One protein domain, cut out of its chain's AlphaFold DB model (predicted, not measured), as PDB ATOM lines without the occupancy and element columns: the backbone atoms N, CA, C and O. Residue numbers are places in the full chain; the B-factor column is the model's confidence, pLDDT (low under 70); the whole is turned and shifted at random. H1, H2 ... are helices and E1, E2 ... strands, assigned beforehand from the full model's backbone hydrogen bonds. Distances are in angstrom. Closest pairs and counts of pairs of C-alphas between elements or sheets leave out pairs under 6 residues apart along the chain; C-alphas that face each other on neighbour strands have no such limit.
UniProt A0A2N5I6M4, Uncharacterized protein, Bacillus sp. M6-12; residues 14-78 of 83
ATOM      1  N   SER A  14      20.495  30.715 -83.114       86.06
ATOM      2  CA  SER A  14      19.084  30.952 -83.408       86.06
ATOM      3  C   SER A  14      18.890  31.042 -84.913       86.06
ATOM      4  O   SER A  14      19.801  31.456 -85.632       86.06
ATOM      5  N   GLY A  15      17.712  30.648 -85.393       84.88
ATOM      6  CA  GLY A  15      17.388  30.800 -86.800       84.88
ATOM      7  C   GLY A  15      15.903  30.712 -87.116       84.88
ATOM      8  O   GLY A  15      15.125  30.119 -86.369       84.88
ATOM      9  N   ASP A  16      15.537  31.313 -88.243       90.94
ATOM     10  CA  ASP A  16      14.185  31.264 -88.793       90.94
ATOM     11  C   ASP A  16      14.000  29.947 -89.559       90.94
ATOM     12  O   ASP A  16      14.727  29.678 -90.518       90.94
ATOM     13  N   ILE A  17      13.025  29.131 -89.157       92.69
ATOM     14  CA  ILE A  17      12.764  27.824 -89.774       92.69
ATOM     15  C   ILE A  17      11.538  27.895 -90.677       92.69
ATOM     16  O   ILE A  17      10.426  28.174 -90.225       92.69
ATOM     17  N   ASN A  18      11.736  27.580 -91.956       92.94
ATOM     18  CA  ASN A  18      10.660  27.462 -92.932       92.94
ATOM     19  C   ASN A  18      10.124  26.026 -92.922       92.94
ATOM     20  O   ASN A  18      10.630  25.149 -93.626       92.94
ATOM     21  N   LEU A  19       9.092  25.789 -92.110       95.81
ATOM     22  CA  LEU A  19       8.439  24.488 -91.992       95.81
ATOM     23  C   LEU A  19       7.151  24.440 -92.827       95.81
ATOM     24  O   LEU A  19       6.203  25.178 -92.559       95.81
ATOM     25  N   ASP A  20       7.099  23.531 -93.798       95.88
ATOM     26  CA  ASP A  20       5.871  23.202 -94.527       95.88
ATOM     27  C   ASP A  20       5.208  21.923 -93.987       95.88
ATOM     28  O   ASP A  20       5.789  21.163 -93.206       95.88
ATOM     29  N   ALA A  21       3.953  21.699 -94.389       96.50
ATOM     30  CA  ALA A  21       3.153  20.579 -93.903       96.50
ATOM     31  C   ALA A  21       3.745  19.210 -94.280       96.50
ATOM     32  O   ALA A  21       3.649  18.280 -93.484       96.50
ATOM     33  N   LEU A  22       4.372  19.093 -95.456       96.75
ATOM     34  CA  LEU A  22       4.969  17.840 -95.913       96.75
ATOM     35  C   LEU A  22       6.186  17.485 -95.056       96.75
ATOM     36  O   LEU A  22       6.255  16.385 -94.519       96.75
ATOM     37  N   THR A  23       7.112  18.429 -94.878       95.81
ATOM     38  CA  THR A  23       8.289  18.244 -94.023       95.81
ATOM     39  C   THR A  23       7.878  17.911 -92.595       95.81
ATOM     40  O   THR A  23       8.444  17.001 -92.002       95.81
ATOM     41  N   LYS A  24       6.853  18.582 -92.052       97.69
ATOM     42  CA  LYS A  24       6.336  18.251 -90.723       97.69
ATOM     43  C   LYS A  24       5.854  16.799 -90.641       97.69
ATOM     44  O   LYS A  24       6.239  16.104 -89.709       97.69
ATOM     45  N   SER A  25       5.039  16.346 -91.592       97.31
ATOM     46  CA  SER A  25       4.529  14.970 -91.581       97.31
ATOM     47  C   SER A  25       5.646  13.929 -91.668       97.31
ATOM     48  O   SER A  25       5.577  12.926 -90.970       97.31
ATOM     49  N   LEU A  26       6.695  14.189 -92.453       96.88
ATOM     50  CA  LEU A  26       7.854  13.296 -92.543       96.88
ATOM     51  C   LEU A  26       8.663  13.256 -91.238       96.88
ATOM     52  O   LEU A  26       9.106  12.192 -90.823       96.88
ATOM     53  N   ILE A  27       8.800  14.389 -90.540       96.06
ATOM     54  CA  ILE A  27       9.409  14.424 -89.198       96.06
ATOM     55  C   ILE A  27       8.566  13.606 -88.209       96.06
ATOM     56  O   ILE A  27       9.099  12.814 -87.437       96.06
ATOM     57  N   GLU A  28       7.246  13.780 -88.212       97.44
ATOM     58  CA  GLU A  28       6.349  13.018 -87.335       97.44
ATOM     59  C   GLU A  28       6.417  11.507 -87.604       97.44
ATOM     60  O   GLU A  28       6.361  10.720 -86.656       97.44
ATOM     61  N   GLU A  29       6.577  11.105 -88.868       96.75
ATOM     62  CA  GLU A  29       6.789   9.713 -89.278       96.75
ATOM     63  C   GLU A  29       8.129   9.169 -88.765       96.75
ATOM     64  O   GLU A  29       8.144   8.123 -88.117       96.75
ATOM     65  N   GLU A  30       9.221   9.915 -88.953       94.25
ATOM     66  CA  GLU A  30      10.569   9.547 -88.492       94.25
ATOM     67  C   GLU A  30      10.620   9.310 -86.972       94.25
ATOM     68  O   GLU A  30      11.226   8.351 -86.494       94.25
ATOM     69  N   TYR A  31       9.934  10.148 -86.188       93.25
ATOM     70  CA  TYR A  31       9.852   9.983 -84.730       93.25
ATOM     71  C   TYR A  31       8.679   9.112 -84.258       93.25
ATOM     72  O   TYR A  31       8.549   8.873 -83.054       93.25
ATOM     73  N   GLY A  32       7.798   8.671 -85.160       96.00
ATOM     74  CA  GLY A  32       6.611   7.880 -84.836       96.00
ATOM     75  C   GLY A  32       5.612   8.576 -83.902       96.00
ATOM     76  O   GLY A  32       4.917   7.902 -83.136       96.00
ATOM     77  N   ARG A  33       5.543   9.916 -83.910       97.25
ATOM     78  CA  ARG A  33       4.633  10.694 -83.050       97.25
ATOM     79  C   ARG A  33       4.195  12.002 -83.697       97.25
ATOM     80  O   ARG A  33       4.968  12.646 -84.392       97.25
ATOM     81  N   GLN A  34       2.987  12.448 -83.360       97.00
ATOM     82  CA  GLN A  34       2.535  13.797 -83.701       97.00
ATOM     83  C   GLN A  34       3.306  14.862 -82.913       97.00
ATOM     84  O   GLN A  34       3.688  14.651 -81.754       97.00
ATOM     85  N   MET A  35       3.501  16.015 -83.545       97.62
ATOM     86  CA  MET A  35       4.240  17.149 -83.014       97.62
ATOM     87  C   MET A  35       3.479  18.458 -83.233       97.62
ATOM     88  O   MET A  35       2.732  18.659 -84.197       97.62
ATOM     89  N   SER A  36       3.705  19.420 -82.347       98.00
ATOM     90  CA  SER A  36       3.408  20.817 -82.654       98.00
ATOM     91  C   SER A  36       4.323  21.331 -83.778       98.00
ATOM     92  O   SER A  36       5.359  20.744 -84.089       98.00
ATOM     93  N   ASN A  37       3.955  22.452 -84.408       97.19
ATOM     94  CA  ASN A  37       4.817  23.071 -85.426       97.19
ATOM     95  C   ASN A  37       6.163  23.516 -84.833       97.19
ATOM     96  O   ASN A  37       7.177  23.440 -85.515       97.19
ATOM     97  N   GLN A  38       6.161  23.949 -83.568       96.50
ATOM     98  CA  GLN A  38       7.370  24.366 -82.864       96.50
ATOM     99  C   GLN A  38       8.318  23.184 -82.643       96.50
ATOM    100  O   GLN A  38       9.481  23.272 -83.013       96.50
ATOM    101  N   GLU A  39       7.817  22.061 -82.121       96.44
ATOM    102  CA  GLU A  39       8.638  20.857 -81.924       96.44
ATOM    103  C   GLU A  39       9.233  20.352 -83.243       96.44
ATOM    104  O   GLU A  39      10.419  20.044 -83.305       96.44
ATOM    105  N   ALA A  40       8.438  20.309 -84.316       96.75
ATOM    106  CA  ALA A  40       8.934  19.889 -85.623       96.75
ATOM    107  C   ALA A  40       9.994  20.858 -86.176       96.75
ATOM    108  O   ALA A  40      10.993  20.417 -86.742       96.75
ATOM    109  N   ALA A  41       9.818  22.169 -85.982       95.69
ATOM    110  CA  ALA A  41      10.814  23.168 -86.363       95.69
ATOM    111  C   ALA A  41      12.113  23.028 -85.551       95.69
ATOM    112  O   ALA A  41      13.196  23.154 -86.118       95.69
ATOM    113  N   GLU A  42      12.027  22.721 -84.255       93.69
ATOM    114  CA  GLU A  42      13.184  22.464 -83.389       93.69
ATOM    115  C   GLU A  42      13.927  21.187 -83.785       93.69
ATOM    116  O   GLU A  42      15.153  21.197 -83.876       93.69
ATOM    117  N   SER A  43      13.203  20.101 -84.074       93.44
ATOM    118  CA  SER A  43      13.787  18.860 -84.594       93.44
ATOM    119  C   SER A  43      14.506  19.094 -85.917       93.44
ATOM    120  O   SER A  43      15.639  18.649 -86.093       93.44
ATOM    121  N   LEU A  44      13.873  19.839 -86.824       91.94
ATOM    122  CA  LEU A  44      14.465  20.221 -88.095       91.94
ATOM    123  C   LEU A  44      15.726  21.073 -87.881       91.94
ATOM    124  O   LEU A  44      16.780  20.739 -88.413       91.94
ATOM    125  N   PHE A  45      15.663  22.105 -87.032       90.81
ATOM    126  CA  PHE A  45      16.819  22.931 -86.672       90.81
ATOM    127  C   PHE A  45      17.966  22.112 -86.074       90.81
ATOM    128  O   PHE A  45      19.124  22.296 -86.439       90.81
ATOM    129  N   PHE A  46      17.656  21.159 -85.197       88.00
ATOM    130  CA  PHE A  46      18.654  20.273 -84.616       88.00
ATOM    131  C   PHE A  46      19.331  19.388 -85.669       88.00
ATOM    132  O   PHE A  46      20.550  19.228 -85.622       88.00
ATOM    133  N   ALA A  47      18.577  18.859 -86.637       87.00
ATOM    134  CA  ALA A  47      19.135  18.073 -87.737       87.00
ATOM    135  C   ALA A  47      20.097  18.890 -88.616       87.00
ATOM    136  O   ALA A  47      21.100  18.359 -89.081       87.00
ATOM    137  N   PHE A  48      19.862  20.194 -88.782       80.38
ATOM    138  CA  PHE A  48      20.842  21.081 -89.419       80.38
ATOM    139  C   PHE A  48      22.100  21.272 -88.577       80.38
ATOM    140  O   PHE A  48      23.218  21.285 -89.094       80.38
ATOM    141  N   VAL A  49      21.916  21.458 -87.269       82.00
ATOM    142  CA  VAL A  49      23.016  21.750 -86.347       82.00
ATOM    143  C   VAL A  49      23.936  20.533 -86.174       82.00
ATOM    144  O   VAL A  49      25.141  20.682 -85.956       82.00
ATOM    145  N   ASN A  50      23.387  19.324 -86.292       76.69
ATOM    146  CA  ASN A  50      24.053  18.069 -85.972       76.69
ATOM    147  C   ASN A  50      24.198  17.165 -87.223       76.69
ATOM    148  O   ASN A  50      23.188  16.656 -87.694       76.69
ATOM    149  N   PRO A  51      25.415  16.889 -87.743       58.06
ATOM    150  CA  PRO A  51      26.675  16.927 -87.006       58.06
ATOM    151  C   PRO A  51      27.632  18.066 -87.367       58.06
ATOM    152  O   PRO A  51      28.690  18.149 -86.742       58.06
ATOM    153  N   LYS A  52      27.363  18.908 -88.373       61.75
ATOM    154  CA  LYS A  52      28.353  19.896 -88.836       61.75
ATOM    155  C   LYS A  52      27.712  21.142 -89.443       61.75
ATOM    156  O   LYS A  52      27.614  21.249 -90.664       61.75
ATOM    157  N   ILE A  53      27.411  22.135 -88.607       60.44
ATOM    158  CA  ILE A  53      27.390  23.526 -89.082       60.44
ATOM    159  C   ILE A  53      28.818  23.857 -89.509       60.44
ATOM    160  O   ILE A  53      29.689  24.105 -88.678       60.44
ATOM    161  N   THR A  54      29.076  23.783 -90.809       59.34
ATOM    162  CA  THR A  54      30.346  24.233 -91.398       59.34
ATOM    163  C   THR A  54      30.317  25.726 -91.703       59.34
ATOM    164  O   THR A  54      31.375  26.344 -91.784       59.34
ATOM    165  N   SER A  55      29.116  26.302 -91.803       65.12
ATOM    166  CA  SER A  55      28.882  27.718 -92.032       65.12
ATOM    167  C   SER A  55      27.537  28.151 -91.457       65.12
ATOM    168  O   SER A  55      26.582  27.377 -91.423       65.12
ATOM    169  N   VAL A  56      27.487  29.397 -90.996       67.81
ATOM    170  CA  VAL A  56      26.265  30.088 -90.555       67.81
ATOM    171  C   VAL A  56      25.644  30.912 -91.684       67.81
ATOM    172  O   VAL A  56      24.612  31.544 -91.477       67.81
ATOM    173  N   ASP A  57      26.270  30.925 -92.866       74.12
ATOM    174  CA  ASP A  57      25.683  31.477 -94.080       74.12
ATOM    175  C   ASP A  57      24.623  30.495 -94.612       74.12
ATOM    176  O   ASP A  57      24.974  29.383 -95.020       74.12
ATOM    177  N   PRO A  58      23.331  30.876 -94.654       68.62
ATOM    178  CA  PRO A  58      22.261  30.009 -95.145       68.62
ATOM    179  C   PRO A  58      22.464  29.522 -96.586       68.62
ATOM    180  O   PRO A  58      21.925  28.481 -96.957       68.62
ATOM    181  N   SER A  59      23.229  30.255 -97.403       72.62
ATOM    182  CA  SER A  59      23.543  29.872 -98.784       72.62
ATOM    183  C   SER A  59      24.596  28.765 -98.889       72.62
ATOM    184  O   SER A  59      24.673  28.081 -99.910       72.62
ATOM    185  N   GLU A  60      25.371  28.549 -97.825       74.12
ATOM    186  CA  GLU A  60      26.403  27.515 -97.738       74.12
ATOM    187  C   GLU A  60      25.905  26.246 -97.027       74.12
ATOM    188  O   GLU A  60      26.619  25.244 -96.965       74.12
ATOM    189  N   ILE A  61      24.666  26.255 -96.519       74.69
ATOM    190  CA  ILE A  61      24.044  25.084 -95.900       74.69
ATOM    191  C   ILE A  61      23.721  24.057 -96.990       74.69
ATOM    192  O   ILE A  61      22.818  24.234 -97.809       74.69
ATOM    193  N   GLN A  62      24.464  22.952 -96.977       74.75
ATOM    194  CA  GLN A  62      24.307  21.821 -97.888       74.75
ATOM    195  C   GLN A  62      24.032  20.533 -97.108       74.75
ATOM    196  O   GLN A  62      24.485  20.375 -95.973       74.75
ATOM    197  N   GLY A  63      23.323  19.595 -97.737       82.12
ATOM    198  CA  GLY A  63      23.005  18.284 -97.171       82.12
ATOM    199  C   GLY A  63      21.505  18.028 -97.085       82.12
ATOM    200  O   GLY A  63      20.700  18.711 -97.720       82.12
ATOM    201  N   GLY A  64      21.146  17.029 -96.292       86.38
ATOM    202  CA  GLY A  64      19.764  16.651 -96.068       86.38
ATOM    203  C   GLY A  64      19.626  15.767 -94.841       86.38
ATOM    204  O   GLY A  64      20.608  15.243 -94.308       86.38
ATOM    205  N   TRP A  65      18.382  15.616 -94.412       87.69
ATOM    206  CA  TRP A  65      17.967  14.608 -93.455       87.69
ATOM    207  C   TRP A  65      17.291  13.491 -94.234       87.69
ATOM    208  O   TRP A  65      16.235  13.704 -94.840       87.69
ATOM    209  N   ASP A  66      17.925  12.319 -94.227       87.81
ATOM    210  CA  ASP A  66      17.451  11.124 -94.920       87.81
ATOM    211  C   ASP A  66      15.954  10.892 -94.689       87.81
ATOM    212  O   ASP A  66      15.478  10.904 -93.558       87.81
ATOM    213  N   ASN A  67      15.221  10.692 -95.788       86.62
ATOM    214  CA  ASN A  67      13.767  10.479 -95.836       86.62
ATOM    215  C   ASN A  67      12.889  11.644 -95.335       86.62
ATOM    216  O   ASN A  67      11.668  11.547 -95.426       86.62
ATOM    217  N   VAL A  68      13.475  12.755 -94.875       89.56
ATOM    218  CA  VAL A  68      12.734  13.917 -94.366       89.56
ATOM    219  C   VAL A  68      12.772  15.084 -95.346       89.56
ATOM    220  O   VAL A  68      11.729  15.500 -95.849       89.56
ATOM    221  N   CYS A  69      13.946  15.659 -95.614       87.75
ATOM    222  CA  CYS A  69      14.061  16.775 -96.557       87.75
ATOM    223  C   CYS A  69      15.504  17.114 -96.933       87.75
ATOM    224  O   CYS A  69      16.443  16.854 -96.178       87.75
ATOM    225  N   ASP A  70      15.637  17.805 -98.064       88.44
ATOM    226  CA  ASP A  70      16.816  18.607 -98.362       88.44
ATOM    227  C   ASP A  70      16.823  19.889 -97.526       88.44
ATOM    228  O   ASP A  70      15.790  20.509 -97.255       88.44
ATOM    229  N   PHE A  71      18.026  20.312 -97.165       86.19
ATOM    230  CA  PHE A  71      18.279  21.458 -96.299       86.19
ATOM    231  C   PHE A  71      18.142  22.823 -96.995       86.19
ATOM    232  O   PHE A  71      17.930  23.845 -96.336       86.19
ATOM    233  N   ALA A  72      18.194  22.857 -98.327       85.06
ATOM    234  CA  ALA A  72      18.118  24.089 -99.106       85.06
ATOM    235  C   ALA A  72      16.791  24.848 -98.887       85.06
ATOM    236  O   ALA A  72      15.702  24.306 -99.067       85.06
ATOM    237  N   GLY A  73      16.879  26.133 -98.516       83.25
ATOM    238  CA  GLY A  73      15.723  27.033 -98.346       83.25
ATOM    239  C   GLY A  73      14.881  26.808 -97.081       83.25
ATOM    240  O   GLY A  73      13.932  27.554 -96.826       83.25
ATOM    241  N   LYS A  74      15.228  25.808 -96.270       83.81
ATOM    242  CA  LYS A  74      14.528  25.459 -95.026       83.81
ATOM    243  C   LYS A  74      14.995  26.274 -93.817       83.81
ATOM    244  O   LYS A  74      14.223  26.448 -92.878       83.81
ATOM    245  N   ILE A  75      16.212  26.819 -93.867       79.81
ATOM    246  CA  ILE A  75      16.707  27.822 -92.918       79.81
ATOM    247  C   ILE A  75      16.702  29.194 -93.593       79.81
ATOM    248  O   ILE A  75      17.197  29.355 -94.707       79.81
ATOM    249  N   GLY A  76      16.122  30.175 -92.903       79.00
ATOM    250  CA  GLY A  76      16.175  31.591 -93.239       79.00
ATOM    251  C   GLY A  76      17.375  32.273 -92.586       79.00
ATOM    252  O   GLY A  76      18.518  31.888 -92.801       79.00
ATOM    253  N   LYS A  77      17.138  33.323 -91.794       79.12
ATOM    254  CA  LYS A  77      18.219  34.011 -91.077       79.12
ATOM    255  C   LYS A  77      18.773  33.110 -89.981       79.12
ATOM    256  O   LYS A  77      17.997  32.501 -89.256       79.12
ATOM    257  N   MET A  78      20.095  33.083 -89.837       77.88
ATOM    258  CA  MET A  78      20.796  32.385 -88.763       77.88
ATOM    259  C   MET A  78      21.735  33.368 -88.064       77.88
ATOM    260  O   MET A  78      22.388  34.180 -88.721       77.88
TER     261      MET A  78
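What this domain is: This is residues 14 to 78 of the 83 residues of an uncharacterized protein of Bacillus sp. M6-12 (UniProt A0A2N5I6M4). What does the model look like? A ribbon of two short strands, E1 and E2, lies beside the longer helix H2, and H1 is set crosswise near the first residues of H2. A long loop, residues 50 to 74, goes out beyond the last residue of H2 and folds back towards H1. What is it made of? The printed part has 65 residues with two named helices and two named strands, in the order E1, H1, H2, E2; the sheet, E1 - E2, is antiparallel, and the class is mixed, helices and strands, with under half of the residues in named elements. How is it shaped? It is compact, with a radius of gyration of the C-alphas of 11.1 A, and its outline is elongated, spanning 31 by 20 by 16 A.

Where its parts are: Where are the strands? E1 is residues 14 to 17, 9.5 A from first to last C-alpha, and begins at C-alpha 14, (19.084, 30.952, -83.408). E2 is residues 75 to 78, 7.4 A long, and ends at C-alpha 78, (20.796, 32.385, -88.763). Where are the helices? H2 is residues 37 to 49, 18.3 A long, with C-alpha 37 at (4.817, 23.071, -85.426). H1 is residues 21 to 30, 14.4 A long.

How they stand to each other: How do the strands pair? E1 and E2 are antiparallel neighbours, with 156 degrees between their directions. N 16 and O 77 are 2.9 A apart and N 76 and O 16 are 2.8 A apart, both within hydrogen-bond range. How near is H2 to the strands? The closest C-alphas of E1 and H2 are those of Ile 17 and Ala 41, 6.1 A apart. Those of H2 and E2 are Phe 45 and Ile 75, 7.9 A apart. Where is H1? H1 and H2 touch, their closest C-alphas being those of Lys 24 and Ala 40 at 6.0 A, and their lines are only just about perpendicular, at 71 degrees. H1 and E2 are apart. What of the helices' backbones? In H1 and H2 every O i to N i+4 pair is within hydrogen-bond range.

The domain as a whole: How large is it? The two C-alphas farthest apart are those of Gly 32 and Asp 57, at 31.7 A. How is it linked? The printed part has no cut; the link E1 to H1 is tight, H1 to H2 is short, and H2 to E2 is long, with 25 residues. Within that long link, residues 64 to 65 pair with residues 69 to 70, antiparallel. Where is confidence low? The mean pLDDT of the printed part is 86.3, and residues 51 to 56 and residue 58 are under 70.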